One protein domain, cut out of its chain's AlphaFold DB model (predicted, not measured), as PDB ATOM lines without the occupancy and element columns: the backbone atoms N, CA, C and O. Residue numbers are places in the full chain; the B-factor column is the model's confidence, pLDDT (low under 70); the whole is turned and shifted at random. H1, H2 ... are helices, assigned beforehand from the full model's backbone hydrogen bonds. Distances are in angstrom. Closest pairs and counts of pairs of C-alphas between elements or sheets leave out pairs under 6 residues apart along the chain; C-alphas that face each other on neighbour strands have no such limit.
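This is residues 4 to 119 of the 322 residues of an uncharacterized protein of Acidimicrobiaceae bacterium (UniProt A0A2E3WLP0). One long helix, H2, makes most of a thin rod. H1 packs on its first end, with residues 4 to 9 sticking out; after H2 the chain folds back through short H3 to H4, which crosses H2. The printed part, 116 residues with four named helices, is all helix and extended, with radius of gyration of the C-alphas 21.4 A and spans of 75, 24 and 21 A.

H2, residues 41 to 82, the hub, touches H1, residues 4 to 26, at 37 degrees, only just a steep tilt; the closest C-alphas, 14 and 41, are 6.2 A apart. H4, residues 102 to 112, touches H2 at a steep tilt of 67 degrees; the closest C-alphas, 105 and 61, are 6.0 A apart. H2 and H3, residues 90 to 96, form a hairpin; the closest C-alphas, 73 and 91, are 5.5 A apart. Every O i to N i+4 pair is within hydrogen-bond range in H1 and H3, 35 of 38 in H2, 6 of 7 in H4.

H1 begins at C-alpha 4 (-63.894, 18.905, 3.146); H2 is 60.1 A long; H4 ends at C-alpha 112 (-24.675, 2.150, 11.743).

The printed part has no cut. Residues 27 to 40 form a long link; pLDDT is under 70 in 32 residues.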
ATOM      1  N   GLN A   4     -63.388  20.276   3.185       77.81
ATOM      2  CA  GLN A   4     -63.894  18.905   3.146       77.81
ATOM      3  C   GLN A   4     -62.973  17.937   2.386       77.81
ATOM      4  O   GLN A   4     -62.960  16.753   2.710       77.81
ATOM      5  N   GLU A   5     -62.185  18.407   1.412       77.94
ATOM      6  CA  GLU A   5     -61.186  17.571   0.731       77.94
ATOM      7  C   GLU A   5     -60.057  17.216   1.703       77.94
ATOM      8  O   GLU A   5     -59.746  16.041   1.873       77.94
ATOM      9  N   ILE A   6     -59.536  18.214   2.426       80.56
ATOM     10  CA  ILE A   6     -58.470  18.057   3.433       80.56
ATOM     11  C   ILE A   6     -58.932  17.165   4.602       80.56
ATOM     12  O   ILE A   6     -58.155  16.387   5.155       80.56
ATOM     13  N   GLU A   7     -60.202  17.268   5.000       78.75
ATOM     14  CA  GLU A   7     -60.793  16.412   6.035       78.75
ATOM     15  C   GLU A   7     -61.009  14.968   5.528       78.75
ATOM     16  O   GLU A   7     -60.731  14.022   6.265       78.75
ATOM     17  N   GLN A   8     -61.392  14.762   4.258       79.56
ATOM     18  CA  GLN A   8     -61.441  13.424   3.648       79.56
ATOM     19  C   GLN A   8     -60.057  12.798   3.439       79.56
ATOM     20  O   GLN A   8     -59.910  11.592   3.629       79.56
ATOM     21  N   GLU A   9     -59.057  13.581   3.040       78.88
ATOM     22  CA  GLU A   9     -57.680  13.129   2.823       78.88
ATOM     23  C   GLU A   9     -57.100  12.550   4.118       78.88
ATOM     24  O   GLU A   9     -56.759  11.368   4.160       78.88
ATOM     25  N   LYS A  10     -57.192  13.303   5.221       77.50
ATOM     26  CA  LYS A  10     -56.799  12.844   6.564       77.50
ATOM     27  C   LYS A  10     -57.536  11.588   7.024       77.50
ATOM     28  O   LYS A  10     -56.949  10.740   7.690       77.50
ATOM     29  N   LEU A  11     -58.820  11.436   6.685       79.69
ATOM     30  CA  LEU A  11     -59.574  10.215   6.996       79.69
ATOM     31  C   LEU A  11     -59.089   9.009   6.173       79.69
ATOM     32  O   LEU A  11     -59.048   7.894   6.699       79.69
ATOM     33  N   ARG A  12     -58.677   9.208   4.915       80.06
ATOM     34  CA  ARG A  12     -58.078   8.155   4.075       80.06
ATOM     35  C   ARG A  12     -56.699   7.756   4.606       80.06
ATOM     36  O   ARG A  12     -56.481   6.569   4.835       80.06
ATOM     37  N   GLU A  13     -55.826   8.724   4.886       79.06
ATOM     38  CA  GLU A  13     -54.508   8.508   5.508       79.06
ATOM     39  C   GLU A  13     -54.635   7.719   6.817       79.06
ATOM     40  O   GLU A  13     -54.024   6.660   6.970       79.06
ATOM     41  N   LYS A  14     -55.520   8.159   7.721       78.38
ATOM     42  CA  LYS A  14     -55.806   7.480   8.992       78.38
ATOM     43  C   LYS A  14     -56.273   6.034   8.798       78.38
ATOM     44  O   LYS A  14     -55.825   5.146   9.520       78.38
ATOM     45  N   THR A  15     -57.129   5.781   7.806       78.12
ATOM     46  CA  THR A  15     -57.611   4.425   7.482       78.12
ATOM     47  C   THR A  15     -56.472   3.528   6.984       78.12
ATOM     48  O   THR A  15     -56.362   2.381   7.414       78.12
ATOM     49  N   VAL A  16     -55.594   4.047   6.117       81.75
ATOM     50  CA  VAL A  16     -54.417   3.318   5.609       81.75
ATOM     51  C   VAL A  16     -53.435   3.007   6.742       81.75
ATOM     52  O   VAL A  16     -52.989   1.866   6.863       81.75
ATOM     53  N   LEU A  17     -53.147   3.985   7.605       78.88
ATOM     54  CA  LEU A  17     -52.252   3.819   8.752       78.88
ATOM     55  C   LEU A  17     -52.789   2.795   9.758       78.88
ATOM     56  O   LEU A  17     -52.029   1.937  10.193       78.88
ATOM     57  N   LEU A  18     -54.085   2.820  10.090       77.19
ATOM     58  CA  LEU A  18     -54.693   1.829  10.991       77.19
ATOM     59  C   LEU A  18     -54.733   0.419  10.383       77.19
ATOM     60  O   LEU A  18     -54.534  -0.559  11.102       77.19
ATOM     61  N   HIS A  19     -54.935   0.285   9.069       78.38
ATOM     62  CA  HIS A  19     -54.867  -1.014   8.393       78.38
ATOM     63  C   HIS A  19     -53.435  -1.584   8.381       78.38
ATOM     64  O   HIS A  19     -53.229  -2.774   8.627       78.38
ATOM     65  N   GLU A  20     -52.429  -0.735   8.150       78.19
ATOM     66  CA  GLU A  20     -51.011  -1.090   8.284       78.19
ATOM     67  C   GLU A  20     -50.665  -1.500   9.727       78.19
ATOM     68  O   GLU A  20     -50.025  -2.531   9.940       78.19
ATOM     69  N   LEU A  21     -51.156  -0.740  10.713       71.38
ATOM     70  CA  LEU A  21     -50.982  -1.014  12.139       71.38
ATOM     71  C   LEU A  21     -51.606  -2.362  12.539       71.38
ATOM     72  O   LEU A  21     -50.966  -3.163  13.216       71.38
ATOM     73  N   SER A  22     -52.814  -2.664  12.052       72.31
ATOM     74  CA  SER A  22     -53.474  -3.956  12.271       72.31
ATOM     75  C   SER A  22     -52.706  -5.114  11.619       72.31
ATOM     76  O   SER A  22     -52.582  -6.182  12.217       72.31
ATOM     77  N   ARG A  23     -52.086  -4.910  10.444       77.19
ATOM     78  CA  ARG A  23     -51.202  -5.926   9.841       77.19
ATOM     79  C   ARG A  23     -49.959  -6.195  10.705       77.19
ATOM     80  O   ARG A  23     -49.535  -7.346  10.788       77.19
ATOM     81  N   MET A  24     -49.407  -5.169  11.358       67.94
ATOM     82  CA  MET A  24     -48.297  -5.294  12.318       67.94
ATOM     83  C   MET A  24     -48.730  -5.955  13.642       67.94
ATOM     84  O   MET A  24     -47.983  -6.741  14.224       67.94
ATOM     85  N   GLU A  25     -49.955  -5.718  14.114       71.12
ATOM     86  CA  GLU A  25     -50.516  -6.466  15.247       71.12
ATOM     87  C   GLU A  25     -50.677  -7.956  14.894       71.12
ATOM     88  O   GLU A  25     -50.264  -8.832  15.657       71.12
ATOM     89  N   MET A  26     -51.185  -8.258  13.693       66.62
ATOM     90  CA  MET A  26     -51.343  -9.628  13.190       66.62
ATOM     91  C   MET A  26     -50.013 -10.360  12.931       66.62
ATOM     92  O   MET A  26     -49.997 -11.592  12.987       66.62
ATOM     93  N   SER A  27     -48.897  -9.659  12.682       64.12
ATOM     94  CA  SER A  27     -47.554 -10.272  12.663       64.12
ATOM     95  C   SER A  27     -46.986 -10.534  14.066       64.12
ATOM     96  O   SER A  27     -45.984 -11.239  14.195       64.12
ATOM     97  N   GLY A  28     -47.651 -10.049  15.122       57.31
ATOM     98  CA  GLY A  28     -47.296 -10.278  16.525       57.31
ATOM     99  C   GLY A  28     -46.525  -9.132  17.189       57.31
ATOM    100  O   GLY A  28     -46.052  -9.301  18.319       57.31
ATOM    101  N   SER A  29     -46.394  -7.976  16.531       63.47
ATOM    102  CA  SER A  29     -45.705  -6.815  17.097       63.47
ATOM    103  C   SER A  29     -46.536  -6.158  18.204       63.47
ATOM    104  O   SER A  29     -47.650  -5.682  17.996       63.47
ATOM    105  N   LYS A  30     -45.981  -6.132  19.423       55.28
ATOM    106  CA  LYS A  30     -46.660  -5.622  20.626       55.28
ATOM    107  C   LYS A  30     -46.726  -4.091  20.628       55.28
ATOM    108  O   LYS A  30     -45.789  -3.421  21.072       55.28
ATOM    109  N   MET A  31     -47.854  -3.560  20.168       58.50
ATOM    110  CA  MET A  31     -48.219  -2.146  20.288       58.50
ATOM    111  C   MET A  31     -48.395  -1.751  21.763       58.50
ATOM    112  O   MET A  31     -48.828  -2.567  22.579       58.50
ATOM    113  N   ALA A  32     -48.074  -0.504  22.130       56.94
ATOM    114  CA  ALA A  32     -48.273  -0.022  23.504       56.94
ATOM    115  C   ALA A  32     -49.711   0.458  23.797       56.94
ATOM    116  O   ALA A  32     -50.076   0.608  24.963       56.94
ATOM    117  N   ARG A  33     -50.517   0.708  22.757       58.56
ATOM    118  CA  ARG A  33     -51.950   1.029  22.822       58.56
ATOM    119  C   ARG A  33     -52.673   0.420  21.622       58.56
ATOM    120  O   ARG A  33     -52.108   0.368  20.532       58.56
ATOM    121  N   ASN A  34     -53.929   0.039  21.826       59.56
ATOM    122  CA  ASN A  34     -54.859  -0.270  20.744       59.56
ATOM    123  C   ASN A  34     -55.382   1.074  20.223       59.56
ATOM    124  O   ASN A  34     -56.151   1.730  20.922       59.56
ATOM    125  N   LEU A  35     -54.904   1.505  19.057       61.09
ATOM    126  CA  LEU A  35     -55.285   2.781  18.452       61.09
ATOM    127  C   LEU A  35     -56.566   2.620  17.627       61.09
ATOM    128  O   LEU A  35     -56.717   1.649  16.886       61.09
ATOM    129  N   SER A  36     -57.478   3.578  17.760       61.03
ATOM    130  CA  SER A  36     -58.794   3.583  17.120       61.03
ATOM    131  C   SER A  36     -58.892   4.662  16.034       61.03
ATOM    132  O   SER A  36     -58.042   5.545  15.893       61.03
ATOM    133  N   MET A  37     -60.007   4.664  15.302       62.31
ATOM    134  CA  MET A  37     -60.394   5.756  14.402       62.31
ATOM    135  C   MET A  37     -60.746   7.058  15.160       62.31
ATOM    136  O   MET A  37     -61.084   8.068  14.542       62.31
ATOM    137  N   GLU A  38     -60.601   7.069  16.485       64.94
ATOM    138  CA  GLU A  38     -60.792   8.207  17.392       64.94
ATOM    139  C   GLU A  38     -59.489   8.995  17.648       64.94
ATOM    140  O   GLU A  38     -59.524  10.223  17.687       64.94
ATOM    141  N   ASP A  39     -58.328   8.331  17.725       72.62
ATOM    142  CA  ASP A  39     -57.043   8.938  18.131       72.62
ATOM    143  C   ASP A  39     -56.498   9.975  17.124       72.62
ATOM    144  O   ASP A  39     -56.774   9.874  15.926       72.62
ATOM    145  N   PRO A  40     -55.714  10.990  17.536       75.94
ATOM    146  CA  PRO A  40     -55.163  11.971  16.600       75.94
ATOM    147  C   PRO A  40     -54.150  11.328  15.636       75.94
ATOM    148  O   PRO A  40     -53.359  10.472  16.023       75.94
ATOM    149  N   LEU A  41     -54.148  11.779  14.374       74.12
ATOM    150  CA  LEU A  41     -53.334  11.210  13.284       74.12
ATOM    151  C   LEU A  41     -51.841  11.086  13.653       74.12
ATOM    152  O   LEU A  41     -51.242  10.033  13.454       74.12
ATOM    153  N   ALA A  42     -51.285  12.122  14.287       77.75
ATOM    154  CA  ALA A  42     -49.889  12.162  14.717       77.75
ATOM    155  C   ALA A  42     -49.527  11.101  15.779       77.75
ATOM    156  O   ALA A  42     -48.408  10.594  15.762       77.75
ATOM    157  N   ASP A  43     -50.450  10.716  16.672       78.12
ATOM    158  CA  ASP A  43     -50.197   9.660  17.668       78.12
ATOM    159  C   ASP A  43     -50.171   8.273  17.006       78.12
ATOM    160  O   ASP A  43     -49.380   7.409  17.401       78.12
ATOM    161  N   ILE A  44     -50.996   8.075  15.969       78.56
ATOM    162  CA  ILE A  44     -51.037   6.843  15.171       78.56
ATOM    163  C   ILE A  44     -49.736   6.694  14.375       78.56
ATOM    164  O   ILE A  44     -49.084   5.653  14.456       78.56
ATOM    165  N   GLU A  45     -49.311   7.745  13.668       80.44
ATOM    166  CA  GLU A  45     -48.020   7.783  12.969       80.44
ATOM    167  C   GLU A  45     -46.839   7.572  13.925       80.44
ATOM    168  O   GLU A  45     -45.911   6.818  13.616       80.44
ATOM    169  N   PHE A  46     -46.880   8.198  15.107       83.25
ATOM    170  CA  PHE A  46     -45.824   8.089  16.103       83.25
ATOM    171  C   PHE A  46     -45.682   6.666  16.649       83.25
ATOM    172  O   PHE A  46     -44.571   6.139  16.622       83.25
ATOM    173  N   GLU A  47     -46.756   6.012  17.115       79.31
ATOM    174  CA  GLU A  47     -46.662   4.635  17.638       79.31
ATOM    175  C   GLU A  47     -46.383   3.613  16.520       79.31
ATOM    176  O   GLU A  47     -45.680   2.631  16.775       79.31
ATOM    177  N   LEU A  48     -46.825   3.862  15.278       81.25
ATOM    178  CA  LEU A  48     -46.476   3.054  14.100       81.25
ATOM    179  C   LEU A  48     -44.972   3.118  13.805       81.25
ATOM    180  O   LEU A  48     -44.307   2.082  13.769       81.25
ATOM    181  N   ASN A  49     -44.411   4.323  13.662       82.50
ATOM    182  CA  ASN A  49     -42.981   4.543  13.416       82.50
ATOM    183  C   ASN A  49     -42.128   3.993  14.576       82.50
ATOM    184  O   ASN A  49     -41.192   3.217  14.382       82.50
ATOM    185  N   ARG A  50     -42.537   4.288  15.813       82.62
ATOM    186  CA  ARG A  50     -41.960   3.750  17.053       82.62
ATOM    187  C   ARG A  50     -42.050   2.230  17.153       82.62
ATOM    188  O   ARG A  50     -41.255   1.659  17.890       82.62
ATOM    189  N   THR A  51     -42.992   1.568  16.484       80.81
ATOM    190  CA  THR A  51     -43.112   0.102  16.498       80.81
ATOM    191  C   THR A  51     -42.296  -0.539  15.386       80.81
ATOM    192  O   THR A  51     -41.508  -1.429  15.701       80.81
ATOM    193  N   ARG A  52     -42.341  -0.010  14.155       82.25
ATOM    194  CA  ARG A  52     -41.427  -0.409  13.068       82.25
ATOM    195  C   ARG A  52     -39.963  -0.322  13.506       82.25
ATOM    196  O   ARG A  52     -39.280  -1.335  13.522       82.25
ATOM    197  N   ALA A  53     -39.529   0.813  14.059       81.25
ATOM    198  CA  ALA A  53     -38.149   0.992  14.523       81.25
ATOM    199  C   ALA A  53     -37.716   0.042  15.670       81.25
ATOM    200  O   ALA A  53     -36.515  -0.136  15.894       81.25
ATOM    201  N   LYS A  54     -38.655  -0.575  16.414       82.00
ATOM    202  CA  LYS A  54     -38.352  -1.685  17.345       82.00
ATOM    203  C   LYS A  54     -38.207  -3.004  16.580       82.00
ATOM    204  O   LYS A  54     -37.278  -3.757  16.855       82.00
ATOM    205  N   GLU A  55     -39.135  -3.285  15.668       82.19
ATOM    206  CA  GLU A  55     -39.193  -4.512  14.867       82.19
ATOM    207  C   GLU A  55     -37.955  -4.636  13.969       82.19
ATOM    208  O   GLU A  55     -37.268  -5.654  14.032       82.19
ATOM    209  N   ASP A  56     -37.571  -3.555  13.284       80.44
ATOM    210  CA  ASP A  56     -36.322  -3.426  12.526       80.44
ATOM    211  C   ASP A  56     -35.103  -3.718  13.418       80.44
ATOM    212  O   ASP A  56     -34.250  -4.539  13.083       80.44
ATOM    213  N   CYS A  57     -35.036  -3.098  14.604       82.81
ATOM    214  CA  CYS A  57     -33.931  -3.286  15.546       82.81
ATOM    215  C   CYS A  57     -33.814  -4.734  16.041       82.81
ATOM    216  O   CYS A  57     -32.700  -5.235  16.196       82.81
ATOM    217  N   VAL A  58     -34.933  -5.414  16.303       83.69
ATOM    218  CA  VAL A  58     -34.937  -6.824  16.722       83.69
ATOM    219  C   VAL A  58     -34.584  -7.740  15.547       83.69
ATOM    220  O   VAL A  58     -33.775  -8.651  15.718       83.69
ATOM    221  N   SER A  59     -35.131  -7.464  14.361       81.94
ATOM    222  CA  SER A  59     -34.914  -8.217  13.123       81.94
ATOM    223  C   SER A  59     -33.454  -8.163  12.662       81.94
ATOM    224  O   SER A  59     -32.798  -9.194  12.528       81.94
ATOM    225  N   THR A  60     -32.869  -6.971  12.504       82.50
ATOM    226  CA  THR A  60     -31.473  -6.872  12.055       82.50
ATOM    227  C   THR A  60     -30.502  -7.413  13.112       82.50
ATOM    228  O   THR A  60     -29.496  -8.023  12.754       82.50
ATOM    229  N   VAL A  61     -30.788  -7.262  14.414       85.69
ATOM    230  CA  VAL A  61     -29.950  -7.864  15.469       85.69
ATOM    231  C   VAL A  61     -30.061  -9.393  15.480       85.69
ATOM    232  O   VAL A  61     -29.045 -10.045  15.716       85.69
ATOM    233  N   SER A  62     -31.220 -10.000  15.188       83.12
ATOM    234  CA  SER A  62     -31.307 -11.462  15.035       83.12
ATOM    235  C   SER A  62     -30.569 -11.945  13.781       83.12
ATOM    236  O   SER A  62     -29.775 -12.881  13.884       83.12
ATOM    237  N   PHE A  63     -30.704 -11.247  12.648       84.00
ATOM    238  CA  PHE A  63     -29.939 -11.532  11.431       84.00
ATOM    239  C   PHE A  63     -28.422 -11.471  11.670       84.00
ATOM    240  O   PHE A  63     -27.703 -12.379  11.261       84.00
ATOM    241  N   MET A  64     -27.918 -10.468  12.406       85.75
ATOM    242  CA  MET A  64     -26.493 -10.398  12.769       85.75
ATOM    243  C   MET A  64     -26.029 -11.613  13.593       85.75
ATOM    244  O   MET A  64     -24.919 -12.100  13.377       85.75
ATOM    245  N   LYS A  65     -26.858 -12.140  14.509       86.81
ATOM    246  CA  LYS A  65     -26.538 -13.373  15.259       86.81
ATOM    247  C   LYS A  65     -26.442 -14.582  14.332       86.81
ATOM    248  O   LYS A  65     -25.522 -15.383  14.471       86.81
ATOM    249  N   ASP A  66     -27.370 -14.721  13.390       84.31
ATOM    250  CA  ASP A  66     -27.378 -15.847  12.455       84.31
ATOM    251  C   ASP A  66     -26.266 -15.748  11.398       84.31
ATOM    252  O   ASP A  66     -25.675 -16.766  11.036       84.31
ATOM    253  N   ALA A  67     -25.878 -14.533  11.001       84.19
ATOM    254  CA  ALA A  67     -24.673 -14.286  10.213       84.19
ATOM    255  C   ALA A  67     -23.393 -14.666  10.983       84.19
ATOM    256  O   ALA A  67     -22.510 -15.300  10.411       84.19
ATOM    257  N   ILE A  68     -23.306 -14.364  12.288       87.25
ATOM    258  CA  ILE A  68     -22.197 -14.814  13.150       87.25
ATOM    259  C   ILE A  68     -22.177 -16.345  13.261       87.25
ATOM    260  O   ILE A  68     -21.126 -16.947  13.057       87.25
ATOM    261  N   ARG A  69     -23.323 -16.995  13.507       83.88
ATOM    262  CA  ARG A  69     -23.439 -18.468  13.538       83.88
ATOM    263  C   ARG A  69     -22.953 -19.105  12.239       83.88
ATOM    264  O   ARG A  69     -22.154 -20.043  12.283       83.88
ATOM    265  N   LEU A  70     -23.395 -18.587  11.091       84.00
ATOM    266  CA  LEU A  70     -22.976 -19.090   9.783       84.00
ATOM    267  C   LEU A  70     -21.488 -18.822   9.529       84.00
ATOM    268  O   LEU A  70     -20.793 -19.722   9.071       84.00
ATOM    269  N   GLY A  71     -20.984 -17.631   9.862       84.75
ATOM    270  CA  GLY A  71     -19.579 -17.264   9.685       84.75
ATOM    271  C   GLY A  71     -18.633 -18.128  10.520       84.75
ATOM    272  O   GLY A  71     -17.675 -18.681   9.992       84.75
ATOM    273  N   VAL A  72     -18.941 -18.327  11.803       83.38
ATOM    274  CA  VAL A  72     -18.167 -19.183  12.716       83.38
ATOM    275  C   VAL A  72     -18.202 -20.655  12.268       83.38
ATOM    276  O   VAL A  72     -17.160 -21.309  12.229       83.38
ATOM    277  N   THR A  73     -19.365 -21.168  11.845       81.06
ATOM    278  CA  THR A  73     -19.487 -22.524  11.267       81.06
ATOM    279  C   THR A  73     -18.728 -22.647   9.937       81.06
ATOM    280  O   THR A  73     -18.086 -23.658   9.662       81.06
ATOM    281  N   GLY A  74     -18.754 -21.599   9.110       79.88
ATOM    282  CA  GLY A  74     -18.009 -21.518   7.855       79.88
ATOM    283  C   GLY A  74     -16.497 -21.511   8.068       79.88
ATOM    284  O   GLY A  74     -15.790 -22.211   7.351       79.88
ATOM    285  N   ILE A  75     -16.005 -20.804   9.091       83.00
ATOM    286  CA  ILE A  75     -14.594 -20.814   9.499       83.00
ATOM    287  C   ILE A  75     -14.175 -22.212   9.965       83.00
ATOM    288  O   ILE A  75     -13.113 -22.676   9.562       83.00
ATOM    289  N   GLU A  76     -14.999 -22.920  10.742       77.44
ATOM    290  CA  GLU A  76     -14.717 -24.309  11.136       77.44
ATOM    291  C   GLU A  76     -14.627 -25.244   9.913       77.44
ATOM    292  O   GLU A  76     -13.645 -25.973   9.761       77.44
ATOM    293  N   LEU A  77     -15.596 -25.173   8.990       75.50
ATOM    294  CA  LEU A  77     -15.594 -25.946   7.740       75.50
ATOM    295  C   LEU A  77     -14.393 -25.620   6.836       75.50
ATOM    296  O   LEU A  77     -13.796 -26.528   6.256       75.50
ATOM    297  N   LEU A  78     -14.013 -24.346   6.728       75.50
ATOM    298  CA  LEU A  78     -12.869 -23.895   5.934       75.50
ATOM    299  C   LEU A  78     -11.546 -24.354   6.566       75.50
ATOM    300  O   LEU A  78     -10.698 -24.942   5.892       75.50
ATOM    301  N   ASN A  79     -11.402 -24.173   7.879       74.69
ATOM    302  CA  ASN A  79     -10.245 -24.612   8.651       74.69
ATOM    303  C   ASN A  79     -10.019 -26.133   8.546       74.69
ATOM    304  O   ASN A  79      -8.882 -26.574   8.404       74.69
ATOM    305  N   ASN A  80     -11.093 -26.929   8.516       67.38
ATOM    306  CA  ASN A  80     -11.023 -28.379   8.298       67.38
ATOM    307  C   ASN A  80     -10.453 -28.791   6.926       67.38
ATOM    308  O   ASN A  80     -10.045 -29.939   6.772       67.38
ATOM    309  N   LYS A  81     -10.406 -27.889   5.933       64.88
ATOM    310  CA  LYS A  81      -9.726 -28.131   4.648       64.88
ATOM    311  C   LYS A  81      -8.297 -27.597   4.611       64.88
ATOM    312  O   LYS A  81      -7.432 -28.256   4.045       64.88
ATOM    313  N   PHE A  82      -8.039 -26.441   5.220       65.19
ATOM    314  CA  PHE A  82      -6.710 -25.816   5.202       65.19
ATOM    315  C   PHE A  82      -5.758 -26.310   6.308       65.19
ATOM    316  O   PHE A  82      -4.563 -26.058   6.215       65.19
ATOM    317  N   ASN A  83      -6.246 -27.032   7.328       59.66
ATOM    318  CA  ASN A  83      -5.459 -27.634   8.425       59.66
ATOM    319  C   ASN A  83      -4.572 -26.667   9.248       59.66
ATOM    320  O   ASN A  83      -3.764 -27.116  10.060       59.66
ATOM    321  N   VAL A  84      -4.739 -25.351   9.087       61.88
ATOM    322  CA  VAL A  84      -3.917 -24.322   9.750       61.88
ATOM    323  C   VAL A  84      -4.138 -24.240  11.265       61.88
ATOM    324  O   VAL A  84      -3.206 -23.928  11.999       61.88
ATOM    325  N   LEU A  85      -5.345 -24.547  11.751       59.41
ATOM    326  CA  LEU A  85      -5.696 -24.616  13.173       59.41
ATOM    327  C   LEU A  85      -6.563 -25.864  13.437       59.41
ATOM    328  O   LEU A  85      -7.020 -26.538  12.515       59.41
ATOM    329  N   LYS A  86      -6.838 -26.186  14.707       56.66
ATOM    330  CA  LYS A  86      -7.718 -27.309  15.105       56.66
ATOM    331  C   LYS A  86      -8.966 -26.818  15.844       56.66
ATOM    332  O   LYS A  86      -9.221 -27.200  16.978       56.66
ATOM    333  N   LEU A  87      -9.750 -25.969  15.179       62.88
ATOM    334  CA  LEU A  87     -10.955 -25.315  15.719       62.88
ATOM    335  C   LEU A  87     -12.214 -26.217  15.752       62.88
ATOM    336  O   LEU A  87     -13.332 -25.714  15.741       62.88
ATOM    337  N   GLN A  88     -12.048 -27.540  15.797       61.00
ATOM    338  CA  GLN A  88     -13.153 -28.501  15.908       61.00
ATOM    339  C   GLN A  88     -13.892 -28.329  17.244       61.00
ATOM    340  O   GLN A  88     -13.283 -28.418  18.310       61.00
ATOM    341  N   GLY A  89     -15.198 -28.071  17.188       69.06
ATOM    342  CA  GLY A  89     -16.044 -27.780  18.346       69.06
ATOM    343  C   GLY A  89     -16.015 -26.317  18.807       69.06
ATOM    344  O   GLY A  89     -16.834 -25.935  19.647       69.06
ATOM    345  N   TRP A  90     -15.144 -25.468  18.239       74.81
ATOM    346  CA  TRP A  90     -15.126 -24.033  18.550       74.81
ATOM    347  C   TRP A  90     -16.436 -23.356  18.143       74.81
ATOM    348  O   TRP A  90     -16.933 -22.501  18.876       74.81
ATOM    349  N   SER A  91     -17.038 -23.776  17.022       71.06
ATOM    350  CA  SER A  91     -18.305 -23.205  16.558       71.06
ATOM    351  C   SER A  91     -19.453 -23.453  17.533       71.06
ATOM    352  O   SER A  91     -20.260 -22.550  17.763       71.06
ATOM    353  N   GLY A  92     -19.482 -24.633  18.158       72.69
ATOM    354  CA  GLY A  92     -20.457 -25.004  19.175       72.69
ATOM    355  C   GLY A  92     -20.367 -24.100  20.400       72.69
ATOM    356  O   GLY A  92     -21.367 -23.494  20.780       72.69
ATOM    357  N   GLU A  93     -19.174 -23.947  20.979       77.06
ATOM    358  CA  GLU A  93     -18.993 -23.150  22.202       77.06
ATOM    359  C   GLU A  93     -19.112 -21.634  21.940       77.06
ATOM    360  O   GLU A  93     -19.728 -20.926  22.734       77.06
ATOM    361  N   ALA A  94     -18.641 -21.132  20.791       76.00
ATOM    362  CA  ALA A  94     -18.846 -19.735  20.386       76.00
ATOM    363  C   ALA A  94     -20.323 -19.418  20.057       76.00
ATOM    364  O   ALA A  94     -20.800 -18.314  20.320       76.00
ATOM    365  N   THR A  95     -21.080 -20.386  19.529       79.19
ATOM    366  CA  THR A  95     -22.524 -20.234  19.264       79.19
ATOM    367  C   THR A  95     -23.376 -20.349  20.532       79.19
ATOM    368  O   THR A  95     -24.465 -19.770  20.597       79.19
ATOM    369  N   ARG A  96     -22.892 -21.087  21.539       76.25
ATOM    370  CA  ARG A  96     -23.622 -21.461  22.759       76.25
ATOM    371  C   ARG A  96     -24.189 -20.275  23.530       76.25
ATOM    372  O   ARG A  96     -25.336 -20.338  23.964       76.25
ATOM    373  N   ASP A  97     -23.409 -19.208  23.688       77.38
ATOM    374  CA  ASP A  97     -23.816 -18.003  24.420       77.38
ATOM    375  C   ASP A  97     -23.951 -16.790  23.492       77.38
ATOM    376  O   ASP A  97     -23.363 -15.723  23.688       77.38
ATOM    377  N   MET A  98     -24.775 -16.968  22.454       78.94
ATOM    378  CA  MET A  98     -25.104 -15.923  21.484       78.94
ATOM    379  C   MET A  98     -25.651 -14.639  22.145       78.94
ATOM    380  O   MET A  98     -25.500 -13.547  21.601       78.94
ATOM    381  N   ASN A  99     -26.232 -14.763  23.345       80.44
ATOM    382  CA  ASN A  99     -26.802 -13.664  24.124       80.44
ATOM    383  C   ASN A  99     -25.750 -12.651  24.615       80.44
ATOM    384  O   ASN A  99     -26.097 -11.505  24.909       80.44
ATOM    385  N   ARG A 100     -24.460 -13.019  24.677       81.06
ATOM    386  CA  ARG A 100     -23.377 -12.058  24.975       81.06
ATOM    387  C   ARG A 100     -23.216 -11.011  23.878       81.06
ATOM    388  O   ARG A 100     -22.854  -9.872  24.175       81.06
ATOM    389  N   TYR A 101     -23.499 -11.373  22.626       80.94
ATOM    390  CA  TYR A 101     -23.341 -10.462  21.497       80.94
ATOM    391  C   TYR A 101     -24.467  -9.421  21.431       80.94
ATOM    392  O   TYR A 101     -24.200  -8.304  21.001       80.94
ATOM    393  N   ASP A 102     -25.676  -9.703  21.937       85.12
ATOM    394  CA  ASP A 102     -26.849  -8.806  21.931       85.12
ATOM    395  C   ASP A 102     -26.536  -7.357  22.310       85.12
ATOM    396  O   ASP A 102     -26.923  -6.427  21.600       85.12
ATOM    397  N   ARG A 103     -25.804  -7.146  23.411       85.44
ATOM    398  CA  ARG A 103     -25.473  -5.802  23.918       85.44
ATOM    399  C   ARG A 103     -24.528  -5.045  22.977       85.44
ATOM    400  O   ARG A 103     -24.588  -3.817  22.912       85.44
ATOM    401  N   SER A 104     -23.671  -5.763  22.258       85.25
ATOM    402  CA  SER A 104     -22.735  -5.206  21.276       85.25
ATOM    403  C   SER A 104     -23.404  -5.004  19.916       85.25
ATOM    404  O   SER A 104     -23.269  -3.934  19.331       85.25
ATOM    405  N   LEU A 105     -24.204  -5.969  19.454       84.38
ATOM    406  CA  LEU A 105     -24.963  -5.901  18.203       84.38
ATOM    407  C   LEU A 105     -26.037  -4.807  18.246       84.38
ATOM    408  O   LEU A 105     -26.153  -4.033  17.304       84.38
ATOM    409  N   THR A 106     -26.744  -4.645  19.368       84.75
ATOM    410  CA  THR A 106     -27.705  -3.541  19.561       84.75
ATOM    411  C   THR A 106     -27.015  -2.172  19.509       84.75
ATOM    412  O   THR A 106     -27.545  -1.229  18.918       84.75
ATOM    413  N   LYS A 107     -25.801  -2.043  20.069       84.19
ATOM    414  CA  LYS A 107     -24.983  -0.820  19.939       84.19
ATOM    415  C   LYS A 107     -24.520  -0.588  18.496       84.19
ATOM    416  O   LYS A 107     -24.578   0.547  18.030       84.19
ATOM    417  N   LEU A 108     -24.086  -1.643  17.802       80.88
ATOM    418  CA  LEU A 108     -23.641  -1.592  16.407       80.88
ATOM    419  C   LEU A 108     -24.792  -1.151  15.490       80.88
ATOM    420  O   LEU A 108     -24.661  -0.157  14.778       80.88
ATOM    421  N   TYR A 109     -25.955  -1.797  15.606       79.06
ATOM    422  CA  TYR A 109     -27.199  -1.395  14.949       79.06
ATOM    423  C   TYR A 109     -27.534   0.078  15.235       79.06
ATOM    424  O   TYR A 109     -27.752   0.854  14.308       79.06
ATOM    425  N   THR A 110     -27.482   0.501  16.504       78.62
ATOM    426  CA  THR A 110     -27.807   1.880  16.913       78.62
ATOM    427  C   THR A 110     -26.872   2.936  16.306       78.62
ATOM    428  O   THR A 110     -27.306   4.071  16.111       78.62
ATOM    429  N   ARG A 111     -25.611   2.599  15.987       75.19
ATOM    430  CA  ARG A 111     -24.671   3.525  15.325       75.19
ATOM    431  C   ARG A 111     -24.753   3.498  13.799       75.19
ATOM    432  O   ARG A 111     -24.731   4.566  13.199       75.19
ATOM    433  N   TYR A 112     -24.816   2.312  13.194       66.56
ATOM    434  CA  TYR A 112     -24.675   2.150  11.743       66.56
ATOM    435  C   TYR A 112     -26.029   2.046  11.023       66.56
ATOM    436  O   TYR A 112     -26.268   2.791  10.080       66.56
ATOM    437  N   MET A 113     -26.951   1.209  11.511       65.50
ATOM    438  CA  MET A 113     -28.247   0.955  10.852       65.50
ATOM    439  C   MET A 113     -29.357   1.925  11.288       65.50
ATOM    440  O   MET A 113     -30.257   2.237  10.520       65.50
ATOM    441  N   ARG A 114     -29.288   2.487  12.503       62.19
ATOM    442  CA  ARG A 114     -30.242   3.521  12.961       62.19
ATOM    443  C   ARG A 114     -29.920   4.932  12.440       62.19
ATOM    444  O   ARG A 114     -30.574   5.895  12.839       62.19
ATOM    445  N   ARG A 115     -28.879   5.074  11.608       57.12
ATOM    446  CA  ARG A 115     -28.465   6.332  10.954       57.12
ATOM    447  C   ARG A 115     -28.926   6.403   9.492       57.12
ATOM    448  O   ARG A 115     -29.099   7.502   8.981       57.12
ATOM    449  N   GLY A 116     -29.183   5.251   8.878       55.56
ATOM    450  CA  GLY A 116     -29.892   5.083   7.617       55.56
ATOM    451  C   GLY A 116     -30.379   3.639   7.539       55.56
ATOM    452  O   GLY A 116     -29.590   2.725   7.774       55.56
ATOM    453  N   SER A 117     -31.670   3.445   7.256       56.50
ATOM    454  CA  SER A 117     -32.266   2.117   7.074       56.50
ATOM    455  C   SER A 117     -31.465   1.312   6.055       56.50
ATOM    456  O   SER A 117     -31.023   1.876   5.049       56.50
ATOM    457  N   VAL A 118     -31.306   0.005   6.284       59.59
ATOM    458  CA  VAL A 118     -30.631  -0.879   5.325       59.59
ATOM    459  C   VAL A 118     -31.313  -0.710   3.967       59.59
ATOM    460  O   VAL A 118     -32.530  -0.837   3.861       59.59
ATOM    461  N   SER A 119     -30.556  -0.332   2.933       64.50
ATOM    462  CA  SER A 119     -31.154  -0.152   1.609       64.50
ATOM    463  C   SER A 119     -31.669  -1.509   1.121       64.50
ATOM    464  O   SER A 119     -30.899  -2.473   1.173       64.50
TER     465      SER A 119